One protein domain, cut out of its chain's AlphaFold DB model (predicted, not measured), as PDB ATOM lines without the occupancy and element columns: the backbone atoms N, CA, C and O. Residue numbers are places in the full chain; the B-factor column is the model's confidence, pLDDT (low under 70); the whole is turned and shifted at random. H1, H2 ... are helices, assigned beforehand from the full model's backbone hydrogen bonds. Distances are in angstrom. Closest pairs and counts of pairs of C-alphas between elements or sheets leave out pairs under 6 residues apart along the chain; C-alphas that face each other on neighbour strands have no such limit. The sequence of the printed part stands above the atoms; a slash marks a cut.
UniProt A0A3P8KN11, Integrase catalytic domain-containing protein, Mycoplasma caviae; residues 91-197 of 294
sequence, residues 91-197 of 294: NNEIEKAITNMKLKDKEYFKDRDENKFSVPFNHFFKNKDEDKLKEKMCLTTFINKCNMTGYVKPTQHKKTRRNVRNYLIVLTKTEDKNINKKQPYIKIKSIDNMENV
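AT A GLANCE: This is residues 91 to 197 of the 294 residues of the protein "Integrase catalytic domain-containing protein" of Mycoplasma caviae (UniProt A0A3P8KN11). Long helix H1, with short H2 and H3 near it, makes one side of the domain, the hairpin of H5 and H6 the other, and H4 sits between them. The 107 printed residues have six named helices, H1 to H6 in chain order, and no named strand: all helix, compact, radius of gyration of the C-alphas 14.2 A, spans 41 by 31 by 23 A.

IN THESE COORDINATES: Find C-alpha 91 at (83.538, 70.782, 70.032); H1, residues 91 to 109, runs 26.6 A from there. H2 is 121 to 126, H3 128 to 136, H4 139 to 148, H5 158 to 173, and H6 182 to 195, ending at (101.889, 88.828, 72.798).

HOW THE PARTS SIT: See H1 touch H4 with residues 94 to 98 alone, C-alphas of Ile 94 and Cys 146 closest at 6.6 A, about perpendicular at 82 degrees. Hairpin H5 and H6 touch at Arg 165 and Ile 188, closest C-alphas 5.9 A apart. Each O i to N i+4 pair is within hydrogen-bond range except in H3, 2 of 5, with 4 of 6 i+3 pairs.

THE WHOLE: The printed part has no cut; link H1 to H2 is long. Confidence is low at residues 174 to 183, among others.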
ATOM      1  N   ASN A  91      83.101  69.656  70.858       76.25
ATOM      2  CA  ASN A  91      83.538  70.782  70.032       76.25
ATOM      3  C   ASN A  91      82.429  71.830  69.887       76.25
ATOM      4  O   ASN A  91      82.672  73.004  70.153       76.25
ATOM      5  N   ASN A  92      81.193  71.395  69.629       81.81
ATOM      6  CA  ASN A  92      80.029  72.284  69.541       81.81
ATOM      7  C   ASN A  92      79.766  73.059  70.843       81.81
ATOM      8  O   ASN A  92      79.362  74.219  70.822       81.81
ATOM      9  N   GLU A  93      79.980  72.432  71.999       85.00
ATOM     10  CA  GLU A  93      79.776  73.075  73.301       85.00
ATOM     11  C   GLU A  93      80.887  74.072  73.613       85.00
ATOM     12  O   GLU A  93      80.619  75.161  74.113       85.00
ATOM     13  N   ILE A  94      82.125  73.726  73.261       86.44
ATOM     14  CA  ILE A  94      83.272  74.622  73.383       86.44
ATOM     15  C   ILE A  94      83.094  75.840  72.474       86.44
ATOM     16  O   ILE A  94      83.360  76.958  72.907       86.44
ATOM     17  N   GLU A  95      82.605  75.665  71.248       86.38
ATOM     18  CA  GLU A  95      82.316  76.776  70.335       86.38
ATOM     19  C   GLU A  95      81.214  77.697  70.869       86.38
ATOM     20  O   GLU A  95      81.378  78.923  70.860       86.38
ATOM     21  N   LYS A  96      80.130  77.128  71.412       88.12
ATOM     22  CA  LYS A  96      79.076  77.899  72.092       88.12
ATOM     23  C   LYS A  96      79.632  78.673  73.285       88.12
ATOM     24  O   LYS A  96      79.418  79.877  73.382       88.12
ATOM     25  N   ALA A  97      80.421  78.021  74.138       88.69
ATOM     26  CA  ALA A  97      81.034  78.658  75.301       88.69
ATOM     27  C   ALA A  97      81.994  79.791  74.906       88.69
ATOM     28  O   ALA A  97      81.976  80.863  75.506       88.69
ATOM     29  N   ILE A  98      82.807  79.597  73.859       88.88
ATOM     30  CA  ILE A  98      83.676  80.648  73.307       88.88
ATOM     31  C   ILE A  98      82.853  81.833  72.800       88.88
ATOM     32  O   ILE A  98      83.236  82.984  73.014       88.88
ATOM     33  N   THR A  99      81.720  81.570  72.154       88.75
ATOM     34  CA  THR A  99      80.819  82.618  71.661       88.75
ATOM     35  C   THR A  99      80.216  83.409  72.820       88.75
ATOM     36  O   THR A  99      80.316  84.636  72.827       88.75
ATOM     37  N   ASN A 100      79.709  82.728  73.852       87.56
ATOM     38  CA  ASN A 100      79.194  83.366  75.065       87.56
ATOM     39  C   ASN A 100      80.269  84.200  75.775       87.56
ATOM     40  O   ASN A 100      80.006  85.328  76.184       87.56
ATOM     41  N   MET A 101      81.502  83.689  75.868       86.25
ATOM     42  CA  MET A 101      82.631  84.437  76.432       86.25
ATOM     43  C   MET A 101      82.898  85.735  75.676       86.25
ATOM     44  O   MET A 101      83.125  86.764  76.305       86.25
ATOM     45  N   LYS A 102      82.875  85.701  74.340       85.44
ATOM     46  CA  LYS A 102      83.067  86.902  73.518       85.44
ATOM     47  C   LYS A 102      81.933  87.906  73.695       85.44
ATOM     48  O   LYS A 102      82.196  89.102  73.708       85.44
ATOM     49  N   LEU A 103      80.692  87.437  73.829       85.81
ATOM     50  CA  LEU A 103      79.540  88.303  74.090       85.81
ATOM     51  C   LEU A 103      79.659  88.992  75.453       85.81
ATOM     52  O   LEU A 103      79.545  90.211  75.511       85.81
ATOM     53  N   LYS A 104      79.994  88.243  76.512       81.56
ATOM     54  CA  LYS A 104      80.230  88.812  77.850       81.56
ATOM     55  C   LYS A 104      81.401  89.799  77.850       81.56
ATOM     56  O   LYS A 104      81.283  90.886  78.397       81.56
ATOM     57  N   ASP A 105      82.516  89.468  77.193       80.94
ATOM     58  CA  ASP A 105      83.642  90.406  77.056       80.94
ATOM     59  C   ASP A 105      83.193  91.708  76.350       80.94
ATOM     60  O   ASP A 105      83.550  92.798  76.791       80.94
ATOM     61  N   LYS A 106      82.360  91.629  75.301       83.31
ATOM     62  CA  LYS A 106      81.797  92.822  74.641       83.31
ATOM     63  C   LYS A 106      80.864  93.621  75.546       83.31
ATOM     64  O   LYS A 106      80.921  94.845  75.522       83.31
ATOM     65  N   GLU A 107      80.035  92.953  76.336       82.94
ATOM     66  CA  GLU A 107      79.136  93.596  77.296       82.94
ATOM     67  C   GLU A 107      79.918  94.380  78.359       82.94
ATOM     68  O   GLU A 107      79.634  95.555  78.599       82.94
ATOM     69  N   TYR A 108      80.957  93.769  78.935       75.94
ATOM     70  CA  TYR A 108      81.787  94.415  79.952       75.94
ATOM     71  C   TYR A 108      82.665  95.532  79.394       75.94
ATOM     72  O   TYR A 108      82.924  96.515  80.086       75.94
ATOM     73  N   PHE A 109      83.154  95.387  78.159       77.44
ATOM     74  CA  PHE A 109      84.171  96.284  77.615       77.44
ATOM     75  C   PHE A 109      83.690  97.200  76.485       77.44
ATOM     76  O   PHE A 109      84.520  97.957  75.990       77.44
ATOM     77  N   LYS A 110      82.397  97.176  76.117       68.31
ATOM     78  CA  LYS A 110      81.674  98.159  75.278       68.31
ATOM     79  C   LYS A 110      82.536  98.821  74.179       68.31
ATOM     80  O   LYS A 110      82.650 100.036  74.154       68.31
ATOM     81  N   ASP A 111      83.167  98.015  73.314       66.50
ATOM     82  CA  ASP A 111      84.035  98.400  72.168       66.50
ATOM     83  C   ASP A 111      85.555  98.514  72.402       66.50
ATOM     84  O   ASP A 111      86.305  98.843  71.479       66.50
ATOM     85  N   ARG A 112      86.078  98.192  73.592       68.56
ATOM     86  CA  ARG A 112      87.540  98.136  73.785       68.56
ATOM     87  C   ARG A 112      88.182  96.951  73.050       68.56
ATOM     88  O   ARG A 112      87.571  95.905  72.858       68.56
ATOM     89  N   ASP A 113      89.460  97.114  72.697       71.19
ATOM     90  CA  ASP A 113      90.269  96.116  71.983       71.19
ATOM     91  C   ASP A 113      90.274  94.752  72.702       71.19
ATOM     92  O   ASP A 113      90.885  94.587  73.765       71.19
ATOM     93  N   GLU A 114      89.628  93.763  72.081       68.38
ATOM     94  CA  GLU A 114      89.493  92.381  72.567       68.38
ATOM     95  C   GLU A 114      90.843  91.660  72.737       68.38
ATOM     96  O   GLU A 114      90.956  90.682  73.480       68.38
ATOM     97  N   ASN A 115      91.907  92.162  72.097       72.06
ATOM     98  CA  ASN A 115      93.258  91.628  72.269       72.06
ATOM     99  C   ASN A 115      93.940  92.136  73.544       72.06
ATOM    100  O   ASN A 115      94.959  91.578  73.965       72.06
ATOM    101  N   LYS A 116      93.395  93.186  74.167       70.00
ATOM    102  CA  LYS A 116      93.938  93.819  75.376       70.00
ATOM    103  C   LYS A 116      93.072  93.554  76.597       70.00
ATOM    104  O   LYS A 116      93.615  93.288  77.668       70.00
ATOM    105  N   PHE A 117      91.754  93.588  76.429       71.88
ATOM    106  CA  PHE A 117      90.795  93.511  77.523       71.88
ATOM    107  C   PHE A 117      89.918  92.274  77.382       71.88
ATOM    108  O   PHE A 117      89.337  92.018  76.334       71.88
ATOM    109  N   SER A 118      89.874  91.464  78.437       77.44
ATOM    110  CA  SER A 118      89.063  90.251  78.486       77.44
ATOM    111  C   SER A 118      88.968  89.765  79.922       77.44
ATOM    112  O   SER A 118      89.957  89.814  80.661       77.44
ATOM    113  N   VAL A 119      87.809  89.240  80.311       77.19
ATOM    114  CA  VAL A 119      87.640  88.688  81.651       77.19
ATOM    115  C   VAL A 119      88.302  87.302  81.722       77.19
ATOM    116  O   VAL A 119      88.224  86.537  80.751       77.19
ATOM    117  N   PRO A 120      88.996  86.928  82.818       80.62
ATOM    118  CA  PRO A 120      89.651  85.623  82.925       80.62
ATOM    119  C   PRO A 120      88.694  84.437  82.731       80.62
ATOM    120  O   PRO A 120      87.539  84.489  83.143       80.62
ATOM    121  N   PHE A 121      89.202  83.313  82.203       85.38
ATOM    122  CA  PHE A 121      88.419  82.072  82.053       85.38
ATOM    123  C   PHE A 121      87.723  81.635  83.344       85.38
ATOM    124  O   PHE A 121      86.611  81.131  83.293       85.38
ATOM    125  N   ASN A 122      88.368  81.840  84.496       83.50
ATOM    126  CA  ASN A 122      87.810  81.470  85.792       83.50
ATOM    127  C   ASN A 122      86.528  82.247  86.125       83.50
ATOM    128  O   ASN A 122      85.624  81.676  86.710       83.50
ATOM    129  N   HIS A 123      86.430  83.522  85.738       78.56
ATOM    130  CA  HIS A 123      85.213  84.309  85.958       78.56
ATOM    131  C   HIS A 123      84.057  83.755  85.124       78.56
ATOM    132  O   HIS A 123      82.997  83.456  85.659       78.56
ATOM    133  N   PHE A 124      84.294  83.523  83.828       83.56
ATOM    134  CA  PHE A 124      83.288  82.910  82.962       83.56
ATOM    135  C   PHE A 124      82.852  81.542  83.489       83.56
ATOM    136  O   PHE A 124      81.668  81.279  83.647       83.56
ATOM    137  N   PHE A 125      83.825  80.693  83.818       83.44
ATOM    138  CA  PHE A 125      83.568  79.332  84.255       83.44
ATOM    139  C   PHE A 125      82.937  79.257  85.647       83.44
ATOM    140  O   PHE A 125      82.383  78.222  85.968       83.44
ATOM    141  N   LYS A 126      83.018  80.295  86.489       80.06
ATOM    142  CA  LYS A 126      82.342  80.335  87.799       80.06
ATOM    143  C   LYS A 126      80.876  80.744  87.707       80.06
ATOM    144  O   LYS A 126      80.101  80.322  88.564       80.06
ATOM    145  N   ASN A 127      80.495  81.474  86.661       78.88
ATOM    146  CA  ASN A 127      79.132  81.949  86.466       78.88
ATOM    147  C   ASN A 127      78.117  80.782  86.519       78.88
ATOM    148  O   ASN A 127      78.400  79.682  86.035       78.88
ATOM    149  N   LYS A 128      76.959  81.004  87.154       69.19
ATOM    150  CA  LYS A 128      75.891  80.003  87.328       69.19
ATOM    151  C   LYS A 128      75.294  79.546  85.995       69.19
ATOM    152  O   LYS A 128      74.916  78.389  85.860       69.19
ATOM    153  N   ASP A 129      75.298  80.409  84.981       71.56
ATOM    154  CA  ASP A 129      74.783  80.072  83.644       71.56
ATOM    155  C   ASP A 129      75.519  78.882  82.996       71.56
ATOM    156  O   ASP A 129      74.994  78.219  82.102       71.56
ATOM    157  N   GLU A 130      76.743  78.597  83.450       74.06
ATOM    158  CA  GLU A 130      77.636  77.590  82.875       74.06
ATOM    159  C   GLU A 130      77.623  76.257  83.647       74.06
ATOM    160  O   GLU A 130      78.484  75.403  83.426       74.06
ATOM    161  N   ASP A 131      76.654  76.029  84.541       73.25
ATOM    162  CA  ASP A 131      76.585  74.815  85.373       73.25
ATOM    163  C   ASP A 131      76.552  73.518  84.541       73.25
ATOM    164  O   ASP A 131      77.276  72.568  84.841       73.25
ATOM    165  N   LYS A 132      75.866  73.524  83.389       77.69
ATOM    166  CA  LYS A 132      75.866  72.398  82.432       77.69
ATOM    167  C   LYS A 132      77.250  72.085  81.856       77.69
ATOM    168  O   LYS A 132      77.527  70.952  81.464       77.69
ATOM    169  N   LEU A 133      78.114  73.092  81.744       82.19
ATOM    170  CA  LEU A 133      79.473  72.938  81.234       82.19
ATOM    171  C   LEU A 133      80.414  72.437  82.343       82.19
ATOM    172  O   LEU A 133      81.287  71.607  82.075       82.19
ATOM    173  N   LYS A 134      80.177  72.861  83.594       82.50
ATOM    174  CA  LYS A 134      80.875  72.367  84.795       82.50
ATOM    175  C   LYS A 134      80.585  70.894  85.083       82.50
ATOM    176  O   LYS A 134      81.502  70.169  85.460       82.50
ATOM    177  N   GLU A 135      79.349  70.444  84.864       82.62
ATOM    178  CA  GLU A 135      78.961  69.027  84.988       82.62
ATOM    179  C   GLU A 135      79.775  68.124  84.050       82.62
ATOM    180  O   GLU A 135      80.071  66.973  84.372       82.62
ATOM    181  N   LYS A 136      80.170  68.653  82.888       82.56
ATOM    182  CA  LYS A 136      80.832  67.883  81.829       82.56
ATOM    183  C   LYS A 136      82.348  67.884  81.927       82.56
ATOM    184  O   LYS A 136      82.990  66.924  81.497       82.56
ATOM    185  N   MET A 137      82.957  68.963  82.418       84.62
ATOM    186  CA  MET A 137      84.412  69.052  82.515       84.62
ATOM    187  C   MET A 137      84.876  70.056  83.563       84.62
ATOM    188  O   MET A 137      84.223  71.056  83.809       84.62
ATOM    189  N   CYS A 138      86.064  69.834  84.126       86.12
ATOM    190  CA  CYS A 138      86.704  70.801  85.016       86.12
ATOM    191  C   CYS A 138      87.328  71.985  84.249       86.12
ATOM    192  O   CYS A 138      87.666  71.869  83.066       86.12
ATOM    193  N   LEU A 139      87.570  73.099  84.956       86.38
ATOM    194  CA  LEU A 139      88.143  74.341  84.411       86.38
ATOM    195  C   LEU A 139      89.419  74.108  83.588       86.38
ATOM    196  O   LEU A 139      89.576  74.651  82.497       86.38
ATOM    197  N   THR A 140      90.337  73.280  84.086       88.25
ATOM    198  CA  THR A 140      91.589  72.950  83.388       88.25
ATOM    199  C   THR A 140      91.345  72.256  82.053       88.25
ATOM    200  O   THR A 140      91.992  72.586  81.059       88.25
ATOM    201  N   THR A 141      90.395  71.322  82.006       88.19
ATOM    202  CA  THR A 141      90.029  70.617  80.772       88.19
ATOM    203  C   THR A 141      89.358  71.564  79.783       88.19
ATOM    204  O   THR A 141      89.698  71.540  78.602       88.19
ATOM    205  N   PHE A 142      88.472  72.437  80.264       88.69
ATOM    206  CA  PHE A 142      87.838  73.473  79.452       88.69
ATOM    207  C   PHE A 142      88.864  74.412  78.809       88.69
ATOM    208  O   PHE A 142      88.894  74.544  77.586       88.69
ATOM    209  N   ILE A 143      89.777  74.978  79.607       90.06
ATOM    210  CA  ILE A 143      90.848  75.858  79.113       90.06
ATOM    211  C   ILE A 143      91.701  75.138  78.063       90.06
ATOM    212  O   ILE A 143      92.014  75.718  77.025       90.06
ATOM    213  N   ASN A 144      92.071  73.878  78.303       88.44
ATOM    214  CA  ASN A 144      92.861  73.105  77.347       88.44
ATOM    215  C   ASN A 144      92.112  72.887  76.027       88.44
ATOM    216  O   ASN A 144      92.713  73.045  74.969       88.44
ATOM    217  N   LYS A 145      90.807  72.601  76.070       87.31
ATOM    218  CA  LYS A 145      89.989  72.468  74.857       87.31
ATOM    219  C   LYS A 145      89.848  73.790  74.104       87.31
ATOM    220  O   LYS A 145      90.049  73.802  72.895       87.31
ATOM    221  N   CYS A 146      89.603  74.908  74.789       88.31
ATOM    222  CA  CYS A 146      89.616  76.234  74.160       88.31
ATOM    223  C   CYS A 146      90.972  76.540  73.502       88.31
ATOM    224  O   CYS A 146      91.034  76.982  72.358       88.31
ATOM    225  N   ASN A 147      92.073  76.231  74.187       89.19
ATOM    226  CA  ASN A 147      93.418  76.398  73.642       89.19
ATOM    227  C   ASN A 147      93.635  75.544  72.376       89.19
ATOM    228  O   ASN A 147      94.272  76.007  71.433       89.19
ATOM    229  N   MET A 148      93.090  74.322  72.328       83.81
ATOM    230  CA  MET A 148      93.164  73.448  71.149       83.81
ATOM    231  C   MET A 148      92.388  73.998  69.947       83.81
ATOM    232  O   MET A 148      92.798  73.764  68.812       83.81
ATOM    233  N   THR A 149      91.317  74.772  70.156       81.62
ATOM    234  CA  THR A 149      90.640  75.480  69.053       81.62
ATOM    235  C   THR A 149      91.419  76.715  68.584       81.62
ATOM    236  O   THR A 149      91.071  77.320  67.567       81.62
ATOM    237  N   GLY A 150      92.488  77.091  69.291       83.50
ATOM    238  CA  GLY A 150      93.256  78.313  69.071       83.50
ATOM    239  C   GLY A 150      92.641  79.553  69.723       83.50
ATOM    240  O   GLY A 150      93.130  80.655  69.483       83.50
ATOM    241  N   TYR A 151      91.587  79.403  70.534       86.94
ATOM    242  CA  TYR A 151      91.032  80.502  71.316       86.94
ATOM    243  C   TYR A 151      91.832  80.685  72.607       86.94
ATOM    244  O   TYR A 151      91.858  79.817  73.479       86.94
ATOM    245  N   VAL A 152      92.481  81.840  72.723       87.69
ATOM    246  CA  VAL A 152      93.338  82.199  73.851       87.69
ATOM    247  C   VAL A 152      92.956  83.589  74.332       87.69
ATOM    248  O   VAL A 152      92.736  84.479  73.517       87.69
ATOM    249  N   LYS A 153      92.907  83.794  75.651       83.44
ATOM    250  CA  LYS A 153      92.630  85.112  76.237       83.44
ATOM    251  C   LYS A 153      93.913  85.936  76.469       83.44
ATOM    252  O   LYS A 153      94.958  85.367  76.830       83.44
ATOM    253  N   PRO A 154      93.840  87.283  76.408       79.75
ATOM    254  CA  PRO A 154      94.934  88.189  76.800       79.75
ATOM    255  C   PRO A 154      95.475  87.890  78.210       79.75
ATOM    256  O   PRO A 154      96.686  87.954  78.481       79.75
ATOM    257  N   THR A 155      94.565  87.455  79.085       77.38
ATOM    258  CA  THR A 155      94.773  87.070  80.484       77.38
ATOM    259  C   THR A 155      95.446  85.700  80.679       77.38
ATOM    260  O   THR A 155      95.751  85.325  81.806       77.38
ATOM    261  N   GLN A 156      95.834  84.955  79.635       82.12
ATOM    262  CA  GLN A 156      96.644  83.720  79.774       82.12
ATOM    263  C   GLN A 156      98.163  83.961  79.695       82.12
ATOM    264  O   GLN A 156      98.609  84.987  79.182       82.12
ATOM    265  N   HIS A 157      98.984  83.063  80.260       80.88
ATOM    266  CA  HIS A 157     100.441  83.258  80.356       80.88
ATOM    267  C   HIS A 157     101.125  83.233  78.981       80.88
ATOM    268  O   HIS A 157     100.596  82.701  78.009       80.88
ATOM    269  N   LYS A 158     102.339  83.807  78.888       81.31
ATOM    270  CA  LYS A 158     103.030  84.006  77.588       81.31
ATOM    271  C   LYS A 158     103.466  82.652  77.064       81.31
ATOM    272  O   LYS A 158     103.269  82.342  75.903       81.31
ATOM    273  N   LYS A 159     103.925  81.808  77.990       85.31
ATOM    274  CA  LYS A 159     104.165  80.390  77.760       85.31
ATOM    275  C   LYS A 159     102.939  79.689  77.159       85.31
ATOM    276  O   LYS A 159     103.095  78.978  76.179       85.31
ATOM    277  N   THR A 160     101.733  79.920  77.685       87.75
ATOM    278  CA  THR A 160     100.498  79.310  77.159       87.75
ATOM    279  C   THR A 160     100.199  79.769  75.733       87.75
ATOM    280  O   THR A 160     100.009  78.923  74.868       87.75
ATOM    281  N   ARG A 161     100.237  81.081  75.463       86.62
ATOM    282  CA  ARG A 161     100.056  81.637  74.108       86.62
ATOM    283  C   ARG A 161     101.049  81.068  73.104       86.62
ATOM    284  O   ARG A 161     100.641  80.552  72.068       86.62
ATOM    285  N   ARG A 162     102.331  81.056  73.469       86.69
ATOM    286  CA  ARG A 162     103.401  80.469  72.663       86.69
ATOM    287  C   ARG A 162     103.175  78.983  72.390       86.69
ATOM    288  O   ARG A 162     103.376  78.535  71.267       86.69
ATOM    289  N   ASN A 163     102.740  78.217  73.390       88.94
ATOM    290  CA  ASN A 163     102.453  76.794  73.219       88.94
ATOM    291  C   ASN A 163     101.292  76.566  72.243       88.94
ATOM    292  O   ASN A 163     101.406  75.718  71.364       88.94
ATOM    293  N   VAL A 164     100.212  77.344  72.360       89.56
ATOM    294  CA  VAL A 164      99.070  77.269  71.434       89.56
ATOM    295  C   VAL A 164      99.478  77.678  70.023       89.56
ATOM    296  O   VAL A 164      99.152  76.980  69.070       89.56
ATOM    297  N   ARG A 165     100.265  78.748  69.877       87.62
ATOM    298  CA  ARG A 165     100.850  79.150  68.593       87.62
ATOM    299  C   ARG A 165     101.641  78.005  67.963       87.62
ATOM    300  O   ARG A 165     101.407  77.670  66.810       87.62
ATOM    301  N   ASN A 166     102.554  77.393  68.716       87.56
ATOM    302  CA  ASN A 166     103.366  76.279  68.225       87.56
ATOM    303  C   ASN A 166     102.495  75.088  67.810       87.56
ATOM    304  O   ASN A 166     102.737  74.499  66.762       87.56
ATOM    305  N   TYR A 167     101.463  74.773  68.597       85.25
ATOM    306  CA  TYR A 167     100.483  73.740  68.267       85.25
ATOM    307  C   TYR A 167      99.762  74.038  66.941       85.25
ATOM    308  O   TYR A 167      99.725  73.183  66.062       85.25
ATOM    309  N   LEU A 168      99.281  75.271  66.741       84.19
ATOM    310  CA  LEU A 168      98.649  75.689  65.483       84.19
ATOM    311  C   LEU A 168      99.623  75.645  64.297       84.19
ATOM    312  O   LEU A 168      99.234  75.225  63.213       84.19
ATOM    313  N   ILE A 169     100.890  76.027  64.490       84.50
ATOM    314  CA  ILE A 169     101.924  75.933  63.447       84.50
ATOM    315  C   ILE A 169     102.145  74.473  63.037       84.50
ATOM    316  O   ILE A 169     102.240  74.181  61.847       84.50
ATOM    317  N   VAL A 170     102.220  73.551  63.999       83.25
ATOM    318  CA  VAL A 170     102.350  72.117  63.704       83.25
ATOM    319  C   VAL A 170     101.144  71.638  62.896       83.25
ATOM    320  O   VAL A 170     101.346  71.074  61.826       83.25
ATOM    321  N   LEU A 171      99.923  71.980  63.325       77.06
ATOM    322  CA  LEU A 171      98.690  71.651  62.597       77.06
ATOM    323  C   LEU A 171      98.658  72.212  61.167       77.06
ATOM    324  O   LEU A 171      98.119  71.576  60.272       77.06
ATOM    325  N   THR A 172      99.227  73.399  60.925       74.88
ATOM    326  CA  THR A 172      99.300  73.961  59.562       74.88
ATOM    327  C   THR A 172     100.296  73.255  58.652       74.88
ATOM    328  O   THR A 172     100.148  73.318  57.432       74.88
ATOM    329  N   LYS A 173     101.336  72.647  59.233       75.06
ATOM    330  CA  LYS A 173     102.409  71.965  58.500       75.06
ATOM    331  C   LYS A 173     102.057  70.515  58.191       75.06
ATOM    332  O   LYS A 173     102.488  70.005  57.165       75.06
ATOM    333  N   THR A 174     101.296  69.859  59.063       67.38
ATOM    334  CA  THR A 174     100.722  68.541  58.787       67.38
ATOM    335  C   THR A 174      99.660  68.685  57.698       67.38
ATOM    336  O   THR A 174      98.764  69.517  57.818       67.38
ATOM    337  N   GLU A 175      99.781  67.930  56.606       52.06
ATOM    338  CA  GLU A 175      98.948  68.025  55.396       52.06
ATOM    339  C   GLU A 175      97.496  67.535  55.585       52.06
ATOM    340  O   GLU A 175      96.972  66.776  54.769       52.06
ATOM    341  N   ASP A 176      96.799  67.972  56.632       53.72
ATOM    342  CA  ASP A 176      95.372  67.698  56.771       53.72
ATOM    343  C   ASP A 176      94.600  68.518  55.728       53.72
ATOM    344  O   ASP A 176      94.271  69.693  55.909       53.72
ATOM    345  N   LYS A 177      94.316  67.866  54.594       48.25
ATOM    346  CA  LYS A 177      93.649  68.413  53.396       48.25
ATOM    347  C   LYS A 177      92.261  69.020  53.662       48.25
ATOM    348  O   LYS A 177      91.751  69.734  52.807       48.25
ATOM    349  N   ASN A 178      91.684  68.793  54.844       52.78
ATOM    350  CA  ASN A 178      90.357  69.276  55.238       52.78
ATOM    351  C   ASN A 178      90.371  70.543  56.113       52.78
ATOM    352  O   ASN A 178      89.310  71.098  56.392       52.78
ATOM    353  N   ILE A 179      91.539  71.035  56.547       54.47
ATOM    354  CA  ILE A 179      91.617  72.242  57.379       54.47
ATOM    355  C   ILE A 179      91.846  73.451  56.473       54.47
ATOM    356  O   ILE A 179      92.872  73.577  55.805       54.47
ATOM    357  N   ASN A 180      90.881  74.372  56.456       56.03
ATOM    358  CA  ASN A 180      90.963  75.617  55.700       56.03
ATOM    359  C   ASN A 180      92.183  76.434  56.168       56.03
ATOM    360  O   ASN A 180      92.104  77.142  57.171       56.03
ATOM    361  N   LYS A 181      93.313  76.332  55.447       59.78
ATOM    362  CA  LYS A 181      94.640  76.872  55.819       59.78
ATOM    363  C   LYS A 181      94.639  78.370  56.165       59.78
ATOM    364  O   LYS A 181      95.518  78.829  56.892       59.78
ATOM    365  N   LYS A 182      93.636  79.133  55.711       58.06
ATOM    366  CA  LYS A 182      93.454  80.552  56.066       58.06
ATOM    367  C   LYS A 182      93.065  80.757  57.537       58.06
ATOM    368  O   LYS A 182      93.563  81.687  58.165       58.06
ATOM    369  N   GLN A 183      92.231  79.889  58.111       69.06
ATOM    370  CA  GLN A 183      91.789  80.013  59.506       69.06
ATOM    371  C   GLN A 183      92.919  79.919  60.547       69.06
ATOM    372  O   GLN A 183      92.984  80.786  61.421       69.06
ATOM    373  N   PRO A 184      93.824  78.922  60.503       73.31
ATOM    374  CA  PRO A 184      94.906  78.836  61.475       73.31
ATOM    375  C   PRO A 184      95.896  79.999  61.344       73.31
ATOM    376  O   PRO A 184      96.359  80.498  62.363       73.31
ATOM    377  N   TYR A 185      96.154  80.515  60.137       68.69
ATOM    378  CA  TYR A 185      96.981  81.714  59.954       68.69
ATOM    379  C   TYR A 185      96.382  82.961  60.624       68.69
ATOM    380  O   TYR A 185      97.100  83.707  61.291       68.69
ATOM    381  N   ILE A 186      95.064  83.163  60.509       72.62
ATOM    382  CA  ILE A 186      94.351  84.251  61.201       72.62
ATOM    383  C   ILE A 186      94.501  84.113  62.725       72.62
ATOM    384  O   ILE A 186      94.821  85.092  63.397       72.62
ATOM    385  N   LYS A 187      94.352  82.894  63.267       82.25
ATOM    386  CA  LYS A 187      94.534  82.610  64.706       82.25
ATOM    387  C   LYS A 187      95.977  82.835  65.179       82.25
ATOM    388  O   LYS A 187      96.203  83.334  66.273       82.25
ATOM    389  N   ILE A 188      96.968  82.489  64.360       78.25
ATOM    390  CA  ILE A 188      98.388  82.730  64.665       78.25
ATOM    391  C   ILE A 188      98.662  84.239  64.763       78.25
ATOM    392  O   ILE A 188      99.280  84.687  65.729       78.25
ATOM    393  N   LYS A 189      98.155  85.023  63.803       77.31
ATOM    394  CA  LYS A 189      98.277  86.488  63.805       77.31
ATOM    395  C   LYS A 189      97.629  87.139  65.023       77.31
ATOM    396  O   LYS A 189      98.227  88.028  65.623       77.31
ATOM    397  N   SER A 190      96.427  86.708  65.408       79.75
ATOM    398  CA  SER A 190      95.760  87.271  66.587       79.75
ATOM    399  C   SER A 190      96.546  86.998  67.874       79.75
ATOM    400  O   SER A 190      96.683  87.891  68.711       79.75
ATOM    401  N   ILE A 191      97.151  85.812  68.011       80.00
ATOM    402  CA  ILE A 191      98.007  85.479  69.161       80.00
ATOM    403  C   ILE A 191      99.260  86.370  69.214       80.00
ATOM    404  O   ILE A 191      99.632  86.807  70.306       80.00
ATOM    405  N   ASP A 192      99.889  86.679  68.075       76.50
ATOM    406  CA  ASP A 192     101.045  87.592  68.025       76.50
ATOM    407  C   ASP A 192     100.684  89.000  68.486       76.50
ATOM    408  O   ASP A 192     101.387  89.586  69.314       76.50
ATOM    409  N   ASN A 193      99.541  89.508  68.022       76.62
ATOM    410  CA  ASN A 193      99.036  90.806  68.452       76.62
ATOM    411  C   ASN A 193      98.849  90.843  69.978       76.62
ATOM    412  O   ASN A 193      99.285  91.795  70.619       76.62
ATOM    413  N   MET A 194      98.309  89.777  70.583       73.94
ATOM    414  CA  MET A 194      98.180  89.654  72.043       73.94
ATOM    415  C   MET A 194      99.519  89.505  72.790       73.94
ATOM    416  O   MET A 194      99.609  89.825  73.979       73.94
ATOM    417  N   GLU A 195     100.563  88.944  72.174       69.88
ATOM    418  CA  GLU A 195     101.889  88.828  72.798       69.88
ATOM    419  C   GLU A 195     102.640  90.153  72.876       69.88
ATOM    420  O   GLU A 195     103.377  90.355  73.845       69.88
ATOM    421  N   ASN A 196     102.402  91.048  71.920       66.44
ATOM    422  CA  ASN A 196     103.012  92.375  71.877       66.44
ATOM    423  C   ASN A 196     102.415  93.353  72.904       66.44
ATOM    424  O   ASN A 196     102.996  94.401  73.179       66.44
ATOM    425  N   VAL A 197     101.285  93.008  73.527       64.44
ATOM    426  CA  VAL A 197     100.669  93.812  74.588       64.44
ATOM    427  C   VAL A 197     101.410  93.597  75.916       64.44
ATOM    428  O   VAL A 197     101.464  92.476  76.440       64.44
TER     429      VAL A 197